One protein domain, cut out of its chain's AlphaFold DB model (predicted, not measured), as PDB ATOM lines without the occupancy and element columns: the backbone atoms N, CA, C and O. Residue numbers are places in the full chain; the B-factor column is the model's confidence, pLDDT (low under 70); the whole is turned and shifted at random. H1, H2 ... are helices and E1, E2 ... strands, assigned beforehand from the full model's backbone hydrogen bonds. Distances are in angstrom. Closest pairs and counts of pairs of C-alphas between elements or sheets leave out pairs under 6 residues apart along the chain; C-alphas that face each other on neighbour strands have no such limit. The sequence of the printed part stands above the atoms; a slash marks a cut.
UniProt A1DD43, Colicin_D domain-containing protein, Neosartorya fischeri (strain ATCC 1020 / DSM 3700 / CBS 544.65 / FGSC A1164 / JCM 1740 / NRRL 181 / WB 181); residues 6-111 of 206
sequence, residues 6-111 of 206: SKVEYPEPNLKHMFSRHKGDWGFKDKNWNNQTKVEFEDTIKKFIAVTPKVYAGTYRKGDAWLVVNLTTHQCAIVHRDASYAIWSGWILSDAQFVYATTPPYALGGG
ATOM      1  N   SER A   6      32.759  42.882  23.784       91.50
ATOM      2  CA  SER A   6      32.683  41.845  24.821       91.50
ATOM      3  C   SER A   6      32.728  40.420  24.263       91.50
ATOM      4  O   SER A   6      33.030  39.485  25.001       91.50
ATOM      5  N   LYS A   7      32.446  40.259  22.965       91.94
ATOM      6  CA  LYS A   7      32.445  38.969  22.267       91.94
ATOM      7  C   LYS A   7      33.760  38.652  21.566       91.94
ATOM      8  O   LYS A   7      33.877  37.578  20.993       91.94
ATOM      9  N   VAL A   8      34.718  39.581  21.565       94.75
ATOM     10  CA  VAL A   8      36.002  39.373  20.891       94.75
ATOM     11  C   VAL A   8      36.764  38.259  21.587       94.75
ATOM     12  O   VAL A   8      37.015  38.324  22.792       94.75
ATOM     13  N   GLU A   9      37.140  37.245  20.820       96.00
ATOM     14  CA  GLU A   9      37.998  36.173  21.303       96.00
ATOM     15  C   GLU A   9      39.471  36.543  21.118       96.00
ATOM     16  O   GLU A   9      39.851  37.210  20.152       96.00
ATOM     17  N   TYR A  10      40.324  36.066  22.028       95.94
ATOM     18  CA  TYR A  10      41.762  36.346  22.018       95.94
ATOM     19  C   TYR A  10      42.587  35.051  21.963       95.94
ATOM     20  O   TYR A  10      43.253  34.707  22.942       95.94
ATOM     21  N   PRO A  11      42.552  34.291  20.849       94.56
ATOM     22  CA  PRO A  11      43.310  33.052  20.744       94.56
ATOM     23  C   PRO A  11      44.808  33.303  20.918       94.56
ATOM     24  O   PRO A  11      45.384  34.195  20.291       94.56
ATOM     25  N   GLU A  12      45.465  32.470  21.725       94.31
ATOM     26  CA  GLU A  12      46.905  32.584  21.967       94.31
ATOM     27  C   GLU A  12      47.753  32.597  20.679       94.31
ATOM     28  O   GLU A  12      48.664  33.424  20.606       94.31
ATOM     29  N   PRO A  13      47.479  31.766  19.648       90.62
ATOM     30  CA  PRO A  13      48.234  31.817  18.397       90.62
ATOM     31  C   PRO A  13      48.205  33.202  17.734       90.62
ATOM     32  O   PRO A  13      49.245  33.685  17.284       90.62
ATOM     33  N   ASN A  14      47.050  33.870  17.749       90.00
ATOM     34  CA  ASN A  14      46.863  35.174  17.114       90.00
ATOM     35  C   ASN A  14      47.542  36.277  17.934       90.00
ATOM     36  O   ASN A  14      48.253  37.116  17.384       90.00
ATOM     37  N   LEU A  15      47.423  36.224  19.264       94.12
ATOM     38  CA  LEU A  15      48.148  37.132  20.154       94.12
ATOM     39  C   LEU A  15      49.664  36.994  19.989       94.12
ATOM     40  O   LEU A  15      50.370  37.995  19.905       94.12
ATOM     41  N   LYS A  16      50.177  35.762  19.907       90.06
ATOM     42  CA  LYS A  16      51.606  35.499  19.719       90.06
ATOM     43  C   LYS A  16      52.094  35.984  18.352       90.06
ATOM     44  O   LYS A  16      53.180  36.559  18.273       90.06
ATOM     45  N   HIS A  17      51.297  35.792  17.299       84.12
ATOM     46  CA  HIS A  17      51.567  36.334  15.966       84.12
ATOM     47  C   HIS A  17      51.665  37.865  16.000       84.12
ATOM     48  O   HIS A  17      52.694  38.430  15.622       84.12
ATOM     49  N   MET A  18      50.644  38.530  16.545       87.56
ATOM     50  CA  MET A  18      50.601  39.987  16.651       87.56
ATOM     51  C   MET A  18      51.730  40.534  17.533       87.56
ATOM     52  O   MET A  18      52.350  41.537  17.195       87.56
ATOM     53  N   PHE A  19      52.073  39.845  18.623       91.25
ATOM     54  CA  PHE A  19      53.207  40.206  19.470       91.25
ATOM     55  C   PHE A  19      54.535  40.098  18.717       91.25
ATOM     56  O   PHE A  19      55.367  40.999  18.772       91.25
ATOM     57  N   SER A  20      54.754  39.011  17.976       85.12
ATOM     58  CA  SER A  20      55.999  38.820  17.228       85.12
ATOM     59  C   SER A  20      56.246  39.920  16.193       85.12
ATOM     60  O   SER A  20      57.401  40.240  15.924       85.12
ATOM     61  N   ARG A  21      55.175  40.461  15.605       78.44
ATOM     62  CA  ARG A  21      55.217  41.411  14.484       78.44
ATOM     63  C   ARG A  21      55.136  42.865  14.942       78.44
ATOM     64  O   ARG A  21      55.914  43.700  14.497       78.44
ATOM     65  N   HIS A  22      54.232  43.141  15.876       86.31
ATOM     66  CA  HIS A  22      53.773  44.491  16.194       86.31
ATOM     67  C   HIS A  22      53.948  44.855  17.672       86.31
ATOM     68  O   HIS A  22      53.454  45.889  18.108       86.31
ATOM     69  N   LYS A  23      54.672  44.058  18.481       90.19
ATOM     70  CA  LYS A  23      54.886  44.382  19.909       90.19
ATOM     71  C   LYS A  23      55.399  45.803  20.144       90.19
ATOM     72  O   LYS A  23      55.085  46.377  21.177       90.19
ATOM     73  N   GLY A  24      56.178  46.374  19.223       90.06
ATOM     74  CA  GLY A  24      56.650  47.757  19.326       90.06
ATOM     75  C   GLY A  24      55.505  48.769  19.363       90.06
ATOM     76  O   GLY A  24      55.470  49.603  20.264       90.06
ATOM     77  N   ASP A  25      54.544  48.614  18.457       88.62
ATOM     78  CA  ASP A  25      53.384  49.500  18.301       88.62
ATOM     79  C   ASP A  25      52.454  49.446  19.516       88.62
ATOM     80  O   ASP A  25      51.815  50.427  19.875       88.62
ATOM     81  N   TRP A  26      52.452  48.316  20.220       94.25
ATOM     82  CA  TRP A  26      51.671  48.113  21.438       94.25
ATOM     83  C   TRP A  26      52.424  48.447  22.737       94.25
ATOM     84  O   TRP A  26      51.889  48.222  23.821       94.25
ATOM     85  N   GLY A  27      53.662  48.954  22.671       95.25
ATOM     86  CA  GLY A  27      54.452  49.317  23.861       95.25
ATOM     87  C   GLY A  27      55.223  48.161  24.521       95.25
ATOM     88  O   GLY A  27      55.611  48.243  25.683       95.25
ATOM     89  N   PHE A  28      55.475  47.079  23.784       96.44
ATOM     90  CA  PHE A  28      56.148  45.851  24.235       96.44
ATOM     91  C   PHE A  28      57.484  45.590  23.509       96.44
ATOM     92  O   PHE A  28      57.971  44.459  23.503       96.44
ATOM     93  N   LYS A  29      58.101  46.614  22.898       91.50
ATOM     94  CA  LYS A  29      59.324  46.499  22.072       91.50
ATOM     95  C   LYS A  29      60.420  45.624  22.701       91.50
ATOM     96  O   LYS A  29      60.927  44.713  22.044       91.50
ATOM     97  N   ASP A  30      60.706  45.841  23.981       93.56
ATOM     98  CA  ASP A  30      61.804  45.180  24.702       93.56
ATOM     99  C   ASP A  30      61.353  43.943  25.497       93.56
ATOM    100  O   ASP A  30      62.124  43.351  26.251       93.56
ATOM    101  N   LYS A  31      60.092  43.527  25.333       94.38
ATOM    102  CA  LYS A  31      59.530  42.363  26.018       94.38
ATOM    103  C   LYS A  31      59.623  41.108  25.150       94.38
ATOM    104  O   LYS A  31      59.528  41.155  23.919       94.38
ATOM    105  N   ASN A  32      59.771  39.971  25.824       95.81
ATOM    106  CA  ASN A  32      59.722  38.636  25.230       95.81
ATOM    107  C   ASN A  32      58.378  37.971  25.525       95.81
ATOM    108  O   ASN A  32      57.752  38.247  26.551       95.81
ATOM    109  N   TRP A  33      57.958  37.070  24.636       95.38
ATOM    110  CA  TRP A  33      56.744  36.288  24.837       95.38
ATOM    111  C   TRP A  33      56.931  35.295  25.987       95.38
ATOM    112  O   TRP A  33      57.812  34.438  25.943       95.38
ATOM    113  N   ASN A  34      56.103  35.420  27.018       96.19
ATOM    114  CA  ASN A  34      56.007  34.513  28.158       96.19
ATOM    115  C   ASN A  34      54.606  34.659  28.784       96.19
ATOM    116  O   ASN A  34      53.819  35.493  28.334       96.19
ATOM    117  N   ASN A  35      54.297  33.883  29.825       96.19
ATOM    118  CA  ASN A  35      52.968  33.896  30.452       96.19
ATOM    119  C   ASN A  35      52.559  35.276  30.994       96.19
ATOM    120  O   ASN A  35      51.402  35.656  30.853       96.19
ATOM    121  N   GLN A  36      53.496  36.037  31.566       96.62
ATOM    122  CA  GLN A  36      53.220  37.376  32.089       96.62
ATOM    123  C   GLN A  36      52.938  38.360  30.948       96.62
ATOM    124  O   GLN A  36      51.904  39.023  30.930       96.62
ATOM    125  N   THR A  37      53.829  38.409  29.956       96.69
ATOM    126  CA  THR A  37      53.681  39.281  28.789       96.69
ATOM    127  C   THR A  37      52.413  38.963  28.002       96.69
ATOM    128  O   THR A  37      51.767  39.881  27.514       96.69
ATOM    129  N   LYS A  38      52.035  37.682  27.897       96.75
ATOM    130  CA  LYS A  38      50.784  37.252  27.262       96.75
ATOM    131  C   LYS A  38      49.581  37.936  27.910       96.75
ATOM    132  O   LYS A  38      48.798  38.553  27.198       96.75
ATOM    133  N   VAL A  39      49.459  37.844  29.238       97.81
ATOM    134  CA  VAL A  39      48.340  38.438  29.991       97.81
ATOM    135  C   VAL A  39      48.317  39.956  29.817       97.81
ATOM    136  O   VAL A  39      47.281  40.524  29.492       97.81
ATOM    137  N   GLU A  40      49.469  40.613  29.957       97.94
ATOM    138  CA  GLU A  40      49.571  42.070  29.795       97.94
ATOM    139  C   GLU A  40      49.225  42.538  28.377       97.94
ATOM    140  O   GLU A  40      48.568  43.567  28.199       97.94
ATOM    141  N   PHE A  41      49.676  41.800  27.361       97.69
ATOM    142  CA  PHE A  41      49.420  42.111  25.960       97.69
ATOM    143  C   PHE A  41      47.937  41.933  25.631       97.69
ATOM    144  O   PHE A  41      47.318  42.846  25.091       97.69
ATOM    145  N   GLU A  42      47.344  40.808  26.039       97.75
ATOM    146  CA  GLU A  42      45.911  40.547  25.894       97.75
ATOM    147  C   GLU A  42      45.063  41.635  26.571       97.75
ATOM    148  O   GLU A  42      44.173  42.202  25.937       97.75
ATOM    149  N   ASP A  43      45.381  41.999  27.817       97.75
ATOM    150  CA  ASP A  43      44.690  43.067  28.549       97.75
ATOM    151  C   ASP A  43      44.822  44.431  27.865       97.75
ATOM    152  O   ASP A  43      43.882  45.230  27.877       97.75
ATOM    153  N   THR A  44      45.977  44.717  27.262       97.19
ATOM    154  CA  THR A  44      46.211  45.968  26.524       97.19
ATOM    155  C   THR A  44      45.295  46.057  25.303       97.19
ATOM    156  O   THR A  44      44.645  47.081  25.093       97.19
ATOM    157  N   ILE A  45      45.177  44.970  24.541       96.19
ATOM    158  CA  ILE A  45      44.334  44.912  23.340       96.19
ATOM    159  C   ILE A  45      42.856  44.945  23.723       96.19
ATOM    160  O   ILE A  45      42.087  45.693  23.124       96.19
ATOM    161  N   LYS A  46      42.459  44.201  24.765       96.19
ATOM    162  CA  LYS A  46      41.101  44.236  25.328       96.19
ATOM    163  C   LYS A  46      40.689  45.649  25.707       96.19
ATOM    164  O   LYS A  46      39.614  46.103  25.319       96.19
ATOM    165  N   LYS A  47      41.553  46.367  26.431       95.94
ATOM    166  CA  LYS A  47      41.315  47.767  26.805       95.94
ATOM    167  C   LYS A  47      41.191  48.649  25.573       95.94
ATOM    168  O   LYS A  47      40.227  49.400  25.491       95.94
ATOM    169  N   PHE A  48      42.113  48.528  24.616       95.81
ATOM    170  CA  PHE A  48      42.052  49.269  23.357       95.81
ATOM    171  C   PHE A  48      40.712  49.051  22.644       95.81
ATOM    172  O   PHE A  48      40.032  50.022  22.325       95.81
ATOM    173  N   ILE A  49      40.289  47.800  22.462       94.56
ATOM    174  CA  ILE A  49      39.034  47.455  21.787       94.56
ATOM    175  C   ILE A  49      37.809  47.968  22.555       94.56
ATOM    176  O   ILE A  49      36.861  48.448  21.940       94.56
ATOM    177  N   ALA A  50      37.827  47.908  23.889       93.12
ATOM    178  CA  ALA A  50      36.709  48.345  24.720       93.12
ATOM    179  C   ALA A  50      36.507  49.871  24.732       93.12
ATOM    180  O   ALA A  50      35.372  50.330  24.860       93.12
ATOM    181  N   VAL A  51      37.584  50.657  24.624       88.19
ATOM    182  CA  VAL A  51      37.529  52.130  24.741       88.19
ATOM    183  C   VAL A  51      37.615  52.861  23.401       88.19
ATOM    184  O   VAL A  51      37.406  54.074  23.358       88.19
ATOM    185  N   THR A  52      37.928  52.160  22.306       79.44
ATOM    186  CA  THR A  52      38.104  52.781  20.987       79.44
ATOM    187  C   THR A  52      36.767  52.892  20.247       79.44
ATOM    188  O   THR A  52      36.126  51.879  19.973       79.44
ATOM    189  N   PRO A  53      36.330  54.108  19.875       67.44
ATOM    190  CA  PRO A  53      34.948  54.341  19.454       67.44
ATOM    191  C   PRO A  53      34.675  54.098  17.964       67.44
ATOM    192  O   PRO A  53      33.515  54.145  17.551       67.44
ATOM    193  N   LYS A  54      35.706  53.924  17.125       89.94
ATOM    194  CA  LYS A  54      35.531  53.829  15.671       89.94
ATOM    195  C   LYS A  54      35.812  52.430  15.177       89.94
ATOM    196  O   LYS A  54      36.896  51.886  15.370       89.94
ATOM    197  N   VAL A  55      34.792  51.887  14.526       89.75
ATOM    198  CA  VAL A  55      34.810  50.555  13.961       89.75
ATOM    199  C   VAL A  55      34.285  50.621  12.538       89.75
ATOM    200  O   VAL A  55      33.198  51.149  12.302       89.75
ATOM    201  N   TYR A  56      35.054  50.079  11.603       86.69
ATOM    202  CA  TYR A  56      34.683  49.992  10.196       86.69
ATOM    203  C   TYR A  56      34.470  48.530   9.814       86.69
ATOM    204  O   TYR A  56      35.282  47.669  10.149       86.69
ATOM    205  N   ALA A  57      33.365  48.244   9.126       84.81
ATOM    206  CA  ALA A  57      33.168  46.952   8.481       84.81
ATOM    207  C   ALA A  57      33.916  46.940   7.151       84.81
ATOM    208  O   ALA A  57      33.769  47.873   6.367       84.81
ATOM    209  N   GLY A  58      34.614  45.849   6.867       78.25
ATOM    210  CA  GLY A  58      35.101  45.562   5.525       78.25
ATOM    211  C   GLY A  58      35.655  44.154   5.436       78.25
ATOM    212  O   GLY A  58      35.120  43.234   6.061       78.25
ATOM    213  N   THR A  59      36.724  43.984   4.667       73.81
ATOM    214  CA  THR A  59      37.356  42.686   4.428       73.81
ATOM    215  C   THR A  59      38.861  42.727   4.674       73.81
ATOM    216  O   THR A  59      39.561  43.650   4.258       73.81
ATOM    217  N   TYR A  60      39.385  41.692   5.320       72.06
ATOM    218  CA  TYR A  60      40.817  41.501   5.526       72.06
ATOM    219  C   TYR A  60      41.181  40.053   5.195       72.06
ATOM    220  O   TYR A  60      40.505  39.136   5.658       72.06
ATOM    221  N   ARG A  61      42.205  39.847   4.350       61.84
ATOM    222  CA  ARG A  61      42.702  38.515   3.934       61.84
ATOM    223  C   ARG A  61      41.584  37.518   3.581       61.84
ATOM    224  O   ARG A  61      41.537  36.398   4.075       61.84
ATOM    225  N   LYS A  62      40.658  37.954   2.715       64.06
ATOM    226  CA  LYS A  62      39.489  37.200   2.197       64.06
ATOM    227  C   LYS A  62      38.350  36.925   3.190       64.06
ATOM    228  O   LYS A  62      37.352  36.338   2.784       64.06
ATOM    229  N   GLY A  63      38.462  37.368   4.440       70.12
ATOM    230  CA  GLY A  63      37.394  37.280   5.433       70.12
ATOM    231  C   GLY A  63      36.719  38.625   5.676       70.12
ATOM    232  O   GLY A  63      37.345  39.681   5.564       70.12
ATOM    233  N   ASP A  64      35.446  38.591   6.061       82.44
ATOM    234  CA  ASP A  64      34.806  39.754   6.662       82.44
ATOM    235  C   ASP A  64      35.533  40.105   7.965       82.44
ATOM    236  O   ASP A  64      35.756  39.244   8.816       82.44
ATOM    237  N   ALA A  65      35.890  41.375   8.136       87.12
ATOM    238  CA  ALA A  65      36.597  41.851   9.319       87.12
ATOM    239  C   ALA A  65      36.072  43.217   9.796       87.12
ATOM    240  O   ALA A  65      35.457  43.978   9.040       87.12
ATOM    241  N   TRP A  66      36.263  43.478  11.085       90.44
ATOM    242  CA  TRP A  66      36.123  44.773  11.731       90.44
ATOM    243  C   TRP A  66      37.503  45.405  11.863       90.44
ATOM    244  O   TRP A  66      38.416  44.778  12.398       90.44
ATOM    245  N   LEU A  67      37.631  46.659  11.438       90.25
ATOM    246  CA  LEU A  67      38.752  47.517  11.800       90.25
ATOM    247  C   LEU A  67      38.357  48.352  13.011       90.25
ATOM    248  O   LEU A  67      37.559  49.277  12.870       90.25
ATOM    249  N   VAL A  68      38.917  48.057  14.177       93.06
ATOM    250  CA  VAL A  68      38.828  48.926  15.353       93.06
ATOM    251  C   VAL A  68      40.020  49.870  15.307       93.06
ATOM    252  O   VAL A  68      41.151  49.401  15.289       93.06
ATOM    253  N   VAL A  69      39.800  51.184  15.261       92.06
ATOM    254  CA  VAL A  69      40.894  52.144  15.039       92.06
ATOM    255  C   VAL A  69      40.750  53.402  15.885       92.06
ATOM    256  O   VAL A  69      39.675  53.993  15.998       92.06
ATOM    257  N   ASN A  70      41.859  53.829  16.480       92.50
ATOM    258  CA  ASN A  70      41.976  55.125  17.122       92.50
ATOM    259  C   ASN A  70      42.314  56.174  16.056       92.50
ATOM    260  O   ASN A  70      43.371  56.114  15.438       92.50
ATOM    261  N   LEU A  71      41.420  57.145  15.856       89.81
ATOM    262  CA  LEU A  71      41.587  58.160  14.809       89.81
ATOM    263  C   LEU A  71      42.733  59.148  15.070       89.81
ATOM    264  O   LEU A  71      43.114  59.868  14.160       89.81
ATOM    265  N   THR A  72      43.247  59.227  16.299       90.62
ATOM    266  CA  THR A  72      44.318  60.162  16.669       90.62
ATOM    267  C   THR A  72      45.686  59.504  16.588       90.62
ATOM    268  O   THR A  72      46.631  60.112  16.105       90.62
ATOM    269  N   THR A  73      45.814  58.282  17.108       91.44
ATOM    270  CA  THR A  73      47.103  57.572  17.151       91.44
ATOM    271  C   THR A  73      47.288  56.610  15.992       91.44
ATOM    272  O   THR A  73      48.334  55.981  15.906       91.44
ATOM    273  N   HIS A  74      46.256  56.424  15.165       88.38
ATOM    274  CA  HIS A  74      46.195  55.447  14.079       88.38
ATOM    275  C   HIS A  74      46.398  53.988  14.524       88.38
ATOM    276  O   HIS A  74      46.415  53.080  13.697       88.38
ATOM    277  N   GLN A  75      46.480  53.729  15.836       92.81
ATOM    278  CA  GLN A  75      46.481  52.384  16.394       92.81
ATOM    279  C   GLN A  75      45.224  51.653  15.935       92.81
ATOM    280  O   GLN A  75      44.117  52.173  16.087       92.81
ATOM    281  N   CYS A  76      45.391  50.440  15.425       91.44
ATOM    282  CA  CYS A  76      44.296  49.605  14.974       91.44
ATOM    283  C   CYS A  76      44.359  48.183  15.536       91.44
ATOM    284  O   CYS A  76      45.406  47.694  15.965       91.44
ATOM    285  N   ALA A  77      43.208  47.521  15.498       92.75
ATOM    286  CA  ALA A  77      43.032  46.095  15.703       92.75
ATOM    287  C   ALA A  77      42.046  45.556  14.659       92.75
ATOM    288  O   ALA A  77      41.062  46.212  14.313       92.75
ATOM    289  N   ILE A  78      42.311  44.350  14.171       90.81
ATOM    290  CA  ILE A  78      41.522  43.657  13.158       90.81
ATOM    291  C   ILE A  78      40.873  42.449  13.814       90.81
ATOM    292  O   ILE A  78      41.568  41.564  14.310       90.81
ATOM    293  N   VAL A  79      39.546  42.402  13.792       91.62
ATOM    294  CA  VAL A  79      38.752  41.305  14.360       91.62
ATOM    295  C   VAL A  79      37.960  40.649  13.237       91.62
ATOM    296  O   VAL A  79      37.249  41.343  12.513       91.62
ATOM    297  N   HIS A  80      38.048  39.330  13.074       89.62
ATOM    298  CA  HIS A  80      37.219  38.637  12.084       89.62
ATOM    299  C   HIS A  80      35.733  38.746  12.445       89.62
ATOM    300  O   HIS A  80      35.359  38.681  13.610       89.62
ATOM    301  N   ARG A  81      34.863  38.937  11.446       86.69
ATOM    302  CA  ARG A  81      33.392  38.944  11.624       86.69
ATOM    303  C   ARG A  81      32.767  37.579  11.378       86.69
ATOM    304  O   ARG A  81      31.547  37.459  11.469       86.69
ATOM    305  N   ASP A  82      33.583  36.598  11.008       76.06
ATOM    306  CA  ASP A  82      33.146  35.218  10.869       76.06
ATOM    307  C   ASP A  82      32.812  34.599  12.237       76.06
ATOM    308  O   ASP A  82      32.814  35.269  13.272       76.06
ATOM    309  N   ALA A  83      32.492  33.305  12.235       68.88
ATOM    310  CA  ALA A  83      32.032  32.583  13.415       68.88
ATOM    311  C   ALA A  83      32.998  32.636  14.615       68.88
ATOM    312  O   ALA A  83      32.546  32.415  15.734       68.88
ATOM    313  N   SER A  84      34.289  32.922  14.404       77.56
ATOM    314  CA  SER A  84      35.280  32.975  15.483       77.56
ATOM    315  C   SER A  84      35.224  34.267  16.297       77.56
ATOM    316  O   SER A  84      35.605  34.277  17.461       77.56
ATOM    317  N   TYR A  85      34.795  35.374  15.680       90.75
ATOM    318  CA  TYR A  85      34.864  36.717  16.265       90.75
ATOM    319  C   TYR A  85      36.227  37.050  16.914       90.75
ATOM    320  O   TYR A  85      36.318  37.799  17.891       90.75
ATOM    321  N   ALA A  86      37.301  36.453  16.390       92.44
ATOM    322  CA  ALA A  86      38.613  36.458  17.014       92.44
ATOM    323  C   ALA A  86      39.461  37.655  16.573       92.44
ATOM    324  O   ALA A  86      39.424  38.081  15.412       92.44
ATOM    325  N   ILE A  87      40.286  38.164  17.493       92.81
ATOM    326  CA  ILE A  87      41.384  39.076  17.159       92.81
ATOM    327  C   ILE A  87      42.321  38.393  16.165       92.81
ATOM    328  O   ILE A  87      42.707  37.243  16.363       92.81
ATOM    329  N   TRP A  88      42.704  39.102  15.110       87.94
ATOM    330  CA  TRP A  88      43.635  38.599  14.104       87.94
ATOM    331  C   TRP A  88      45.002  39.270  14.202       87.94
ATOM    332  O   TRP A  88      46.019  38.604  14.379       87.94
ATOM    333  N   SER A  89      45.023  40.598  14.083       86.88
ATOM    334  CA  SER A  89      46.238  41.413  14.125       86.88
ATOM    335  C   SER A  89      45.903  42.861  14.502       86.88
ATOM    336  O   SER A  89      44.748  43.187  14.776       86.88
ATOM    337  N   GLY A  90      46.906  43.734  14.534       87.62
ATOM    338  CA  GLY A  90      46.774  45.136  14.905       87.62
ATOM    339  C   GLY A  90      48.129  45.805  15.104       87.62
ATOM    340  O   GLY A  90      49.055  45.195  15.644       87.62
ATOM    341  N   TRP A  91      48.236  47.053  14.660       88.75
ATOM    342  CA  TRP A  91      49.449  47.879  14.679       88.75
ATOM    343  C   TRP A  91      49.082  49.365  14.552       88.75
ATOM    344  O   TRP A  91      47.900  49.703  14.453       88.75
ATOM    345  N   ILE A  92      50.069  50.262  14.570       86.19
ATOM    346  CA  ILE A  92      49.858  51.688  14.270       86.19
ATOM    347  C   ILE A  92      49.871  51.883  12.759       86.19
ATOM    348  O   ILE A  92      50.901  51.677  12.123       86.19
ATOM    349  N   LEU A  93      48.737  52.298  12.198       77.75
ATOM    350  CA  LEU A  93      48.617  52.562  10.771       77.75
ATOM    351  C   LEU A  93      49.463  53.785  10.369       77.75
ATOM    352  O   LEU A  93      49.496  54.792  11.081       77.75
ATOM    353  N   SER A  94      50.106  53.724   9.203       70.19
ATOM    354  CA  SER A  94      50.648  54.913   8.536       70.19
ATOM    355  C   SER A  94      49.513  55.885   8.165       70.19
ATOM    356  O   SER A  94      48.346  55.496   8.090       70.19
ATOM    357  N   ASP A  95      49.822  57.157   7.900       70.25
ATOM    358  CA  ASP A  95      48.798  58.126   7.472       70.25
ATOM    359  C   ASP A  95      48.088  57.676   6.182       70.25
ATOM    360  O   ASP A  95      46.876  57.845   6.039       70.25
ATOM    361  N   ALA A  96      48.826  57.038   5.266       62.28
ATOM    362  CA  ALA A  96      48.274  56.465   4.043       62.28
ATOM    363  C   ALA A  96      47.343  55.275   4.340       62.28
ATOM    364  O   ALA A  96      46.202  55.273   3.867       62.28
ATOM    365  N   GLN A  97      47.772  54.330   5.194       65.38
ATOM    366  CA  GLN A  97      46.939  53.208   5.665       65.38
ATOM    367  C   GLN A  97      45.659  53.706   6.294       65.38
ATOM    368  O   GLN A  97      44.587  53.165   6.044       65.38
ATOM    369  N   PHE A  98      45.772  54.727   7.136       73.69
ATOM    370  CA  PHE A  98      44.648  55.280   7.854       73.69
ATOM    371  C   PHE A  98      43.622  55.881   6.893       73.69
ATOM    372  O   PHE A  98      42.447  55.515   6.954       73.69
ATOM    373  N   VAL A  99      44.052  56.742   5.963       68.81
ATOM    374  CA  VAL A  99      43.161  57.329   4.949       68.81
ATOM    375  C   VAL A  99      42.505  56.233   4.115       68.81
ATOM    376  O   VAL A  99      41.284  56.235   3.956       68.81
ATOM    377  N   TYR A 100      43.284  55.265   3.635       64.62
ATOM    378  CA  TYR A 100      42.774  54.181   2.805       64.62
ATOM    379  C   TYR A 100      41.786  53.283   3.570       64.62
ATOM    380  O   TYR A 100      40.681  53.028   3.099       64.62
ATOM    381  N   ALA A 101      42.133  52.851   4.783       68.56
ATOM    382  CA  ALA A 101      41.345  51.904   5.568       68.56
ATOM    383  C   ALA A 101      40.087  52.514   6.208       68.56
ATOM    384  O   ALA A 101      39.208  51.763   6.640       68.56
ATOM    385  N   THR A 102      39.978  53.846   6.277       72.94
ATOM    386  CA  THR A 102      38.841  54.547   6.905       72.94
ATOM    387  C   THR A 102      37.954  55.324   5.925       72.94
ATOM    388  O   THR A 102      36.876  55.776   6.322       72.94
ATOM    389  N   THR A 103      38.336  55.432   4.645       65.31
ATOM    390  CA  THR A 103      37.575  56.175   3.622       65.31
ATOM    391  C   THR A 103      36.760  55.234   2.723       65.31
ATOM    392  O   THR A 103      37.328  54.342   2.093       65.31
ATOM    393  N   PRO A 104      35.429  55.409   2.596       53.81
ATOM    394  CA  PRO A 104      34.621  54.648   1.640       53.81
ATOM    395  C   PRO A 104      35.062  54.862   0.175       53.81
ATOM    396  O   PRO A 104      35.488  55.965  -0.164       53.81
ATOM    397  N   PRO A 105      34.911  53.866  -0.723       50.22
ATOM    398  CA  PRO A 105      34.391  52.514  -0.490       50.22
ATOM    399  C   PRO A 105      35.410  51.553   0.155       50.22
ATOM    400  O   PRO A 105      35.089  50.390   0.374       50.22
ATOM    401  N   TYR A 106      36.618  52.025   0.467       47.88
ATOM    402  CA  TYR A 106      37.777  51.231   0.894       47.88
ATOM    403  C   TYR A 106      37.869  50.996   2.408       47.88
ATOM    404  O   TYR A 106      38.910  50.550   2.892       47.88
ATOM    405  N   ALA A 107      36.781  51.248   3.148       52.91
ATOM    406  CA  ALA A 107      36.681  50.957   4.575       52.91
ATOM    407  C   ALA A 107      37.071  49.488   4.826       52.91
ATOM    408  O   ALA A 107      36.337  48.573   4.458       52.91
ATOM    409  N   LEU A 108      38.275  49.278   5.365       56.59
ATOM    410  CA  LEU A 108      38.976  47.992   5.404       56.59
ATOM    411  C   LEU A 108      38.928  47.227   4.052       56.59
ATOM    412  O   LEU A 108      38.317  46.166   3.935       56.59
ATOM    413  N   GLY A 109      39.565  47.764   3.008       48.56
ATOM    414  CA  GLY A 109      39.776  47.085   1.727       48.56
ATOM    415  C   GLY A 109      41.119  46.354   1.671       48.56
ATOM    416  O   GLY A 109      42.073  46.887   1.112       48.56
ATOM    417  N   GLY A 110      41.215  45.126   2.191       42.19
ATOM    418  CA  GLY A 110      42.468  44.354   2.327       42.19
ATOM    419  C   GLY A 110      43.320  44.111   1.061       42.19
ATOM    420  O   GLY A 110      44.378  43.493   1.152       42.19
ATOM    421  N   GLY A 111      42.910  44.605  -0.112       45.53
ATOM    422  CA  GLY A 111      43.695  44.576  -1.347       45.53
ATOM    423  C   GLY A 111      45.030  45.322  -1.257       45.53
ATOM    424  O   GLY A 111      46.006  44.817  -1.800       45.53
TER     425      GLY A 111
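This is residues 6 to 111 of the 206 residues of the protein "Colicin_D domain-containing protein" of Neosartorya fischeri (strain ATCC 1020 / DSM 3700 / CBS 544.65 / FGSC A1164 / JCM 1740 / NRRL 181 / WB 181) (UniProt A1DD43). A small, twisted sheet of four antiparallel strands has the long helix H2 crossing one face, with the first part of H2 reaching past the sheet to H1. H1 packs beside the short edge strand E4, while the short helix H3 only grazes the sheet, near its other edge strand, E1. The printed part has 106 residues, with three named helices and four named strands in the order H1 H2 E1 E2 E3 E4 H3; the sheet's order is E1 E2 E3 E4, and the class is mixed, helices and strands. The whole is compact, with a radius of gyration of the C-alphas of 13.1 A and spans of 40 by 31 by 24 A.

H1, residues 12 to 22, touches H2, residues 35 to 51, about perpendicular at 82 degrees. H2 touches H1 with residues 38 to 42 alone; the closest C-alphas of the two are those of Leu 15 and Glu 42, 7.0 A apart. E1, residues 54 to 60, and E2, residues 63 to 69, form an antiparallel hairpin at 151 degrees, with N 58 and O 65 within hydrogen-bond range at 3.0 A. E2 and E3, residues 76 to 80, form the next hairpin at 153 degrees, with N 68 and O 77 at 2.8 A. E3 and E4, residues 87 to 89, form a third at 129 degrees, with N 78 and O 89 at 2.8 A. The four strands make a meander, each the antiparallel neighbour of the one before. The sheet is only just strongly twisted, its C-alphas lying up to 4.2 A off the best plane. H2 is on one face of it, giving two layers, a helix and a sheet, at a height over the sheet of 10.3 A. H2 lies over E3 and, only just, with 3 C-alphas, over E2; it runs across the strands, at 86 degrees to E3 on the local plane. H1 only grazes the sheet; its closest C-alpha pair with E4 is Met 18 and Ser 89, 5.2 A. H3, residues 95 to 102, only grazes the sheet with residues 98 to 102; the C-alphas of Tyr 56 and Thr 102, the closest of E1 and H3, are 7.0 A apart. H3 is apart from H1 and H2. In H1, H2 and H3 every O i to N i+4 pair is within hydrogen-bond range.

H1 begins at C-alpha 12, (46.905, 32.584, 21.967), and is 14.9 A long. H2 is 24.6 A, E1 16.8 A, E2 18.0 A and E3 13.4 A long. H3 ends at C-alpha 102, (38.841, 54.547, 6.905).

The C-alphas farthest apart, of Asn 35 and Pro 105, are 40.6 A apart. The printed part has no cut. H1 to H2 is a long link of 12 residues. Mean pLDDT of the printed part is 84.2; residues 103 to 111 are among the 18 under 70.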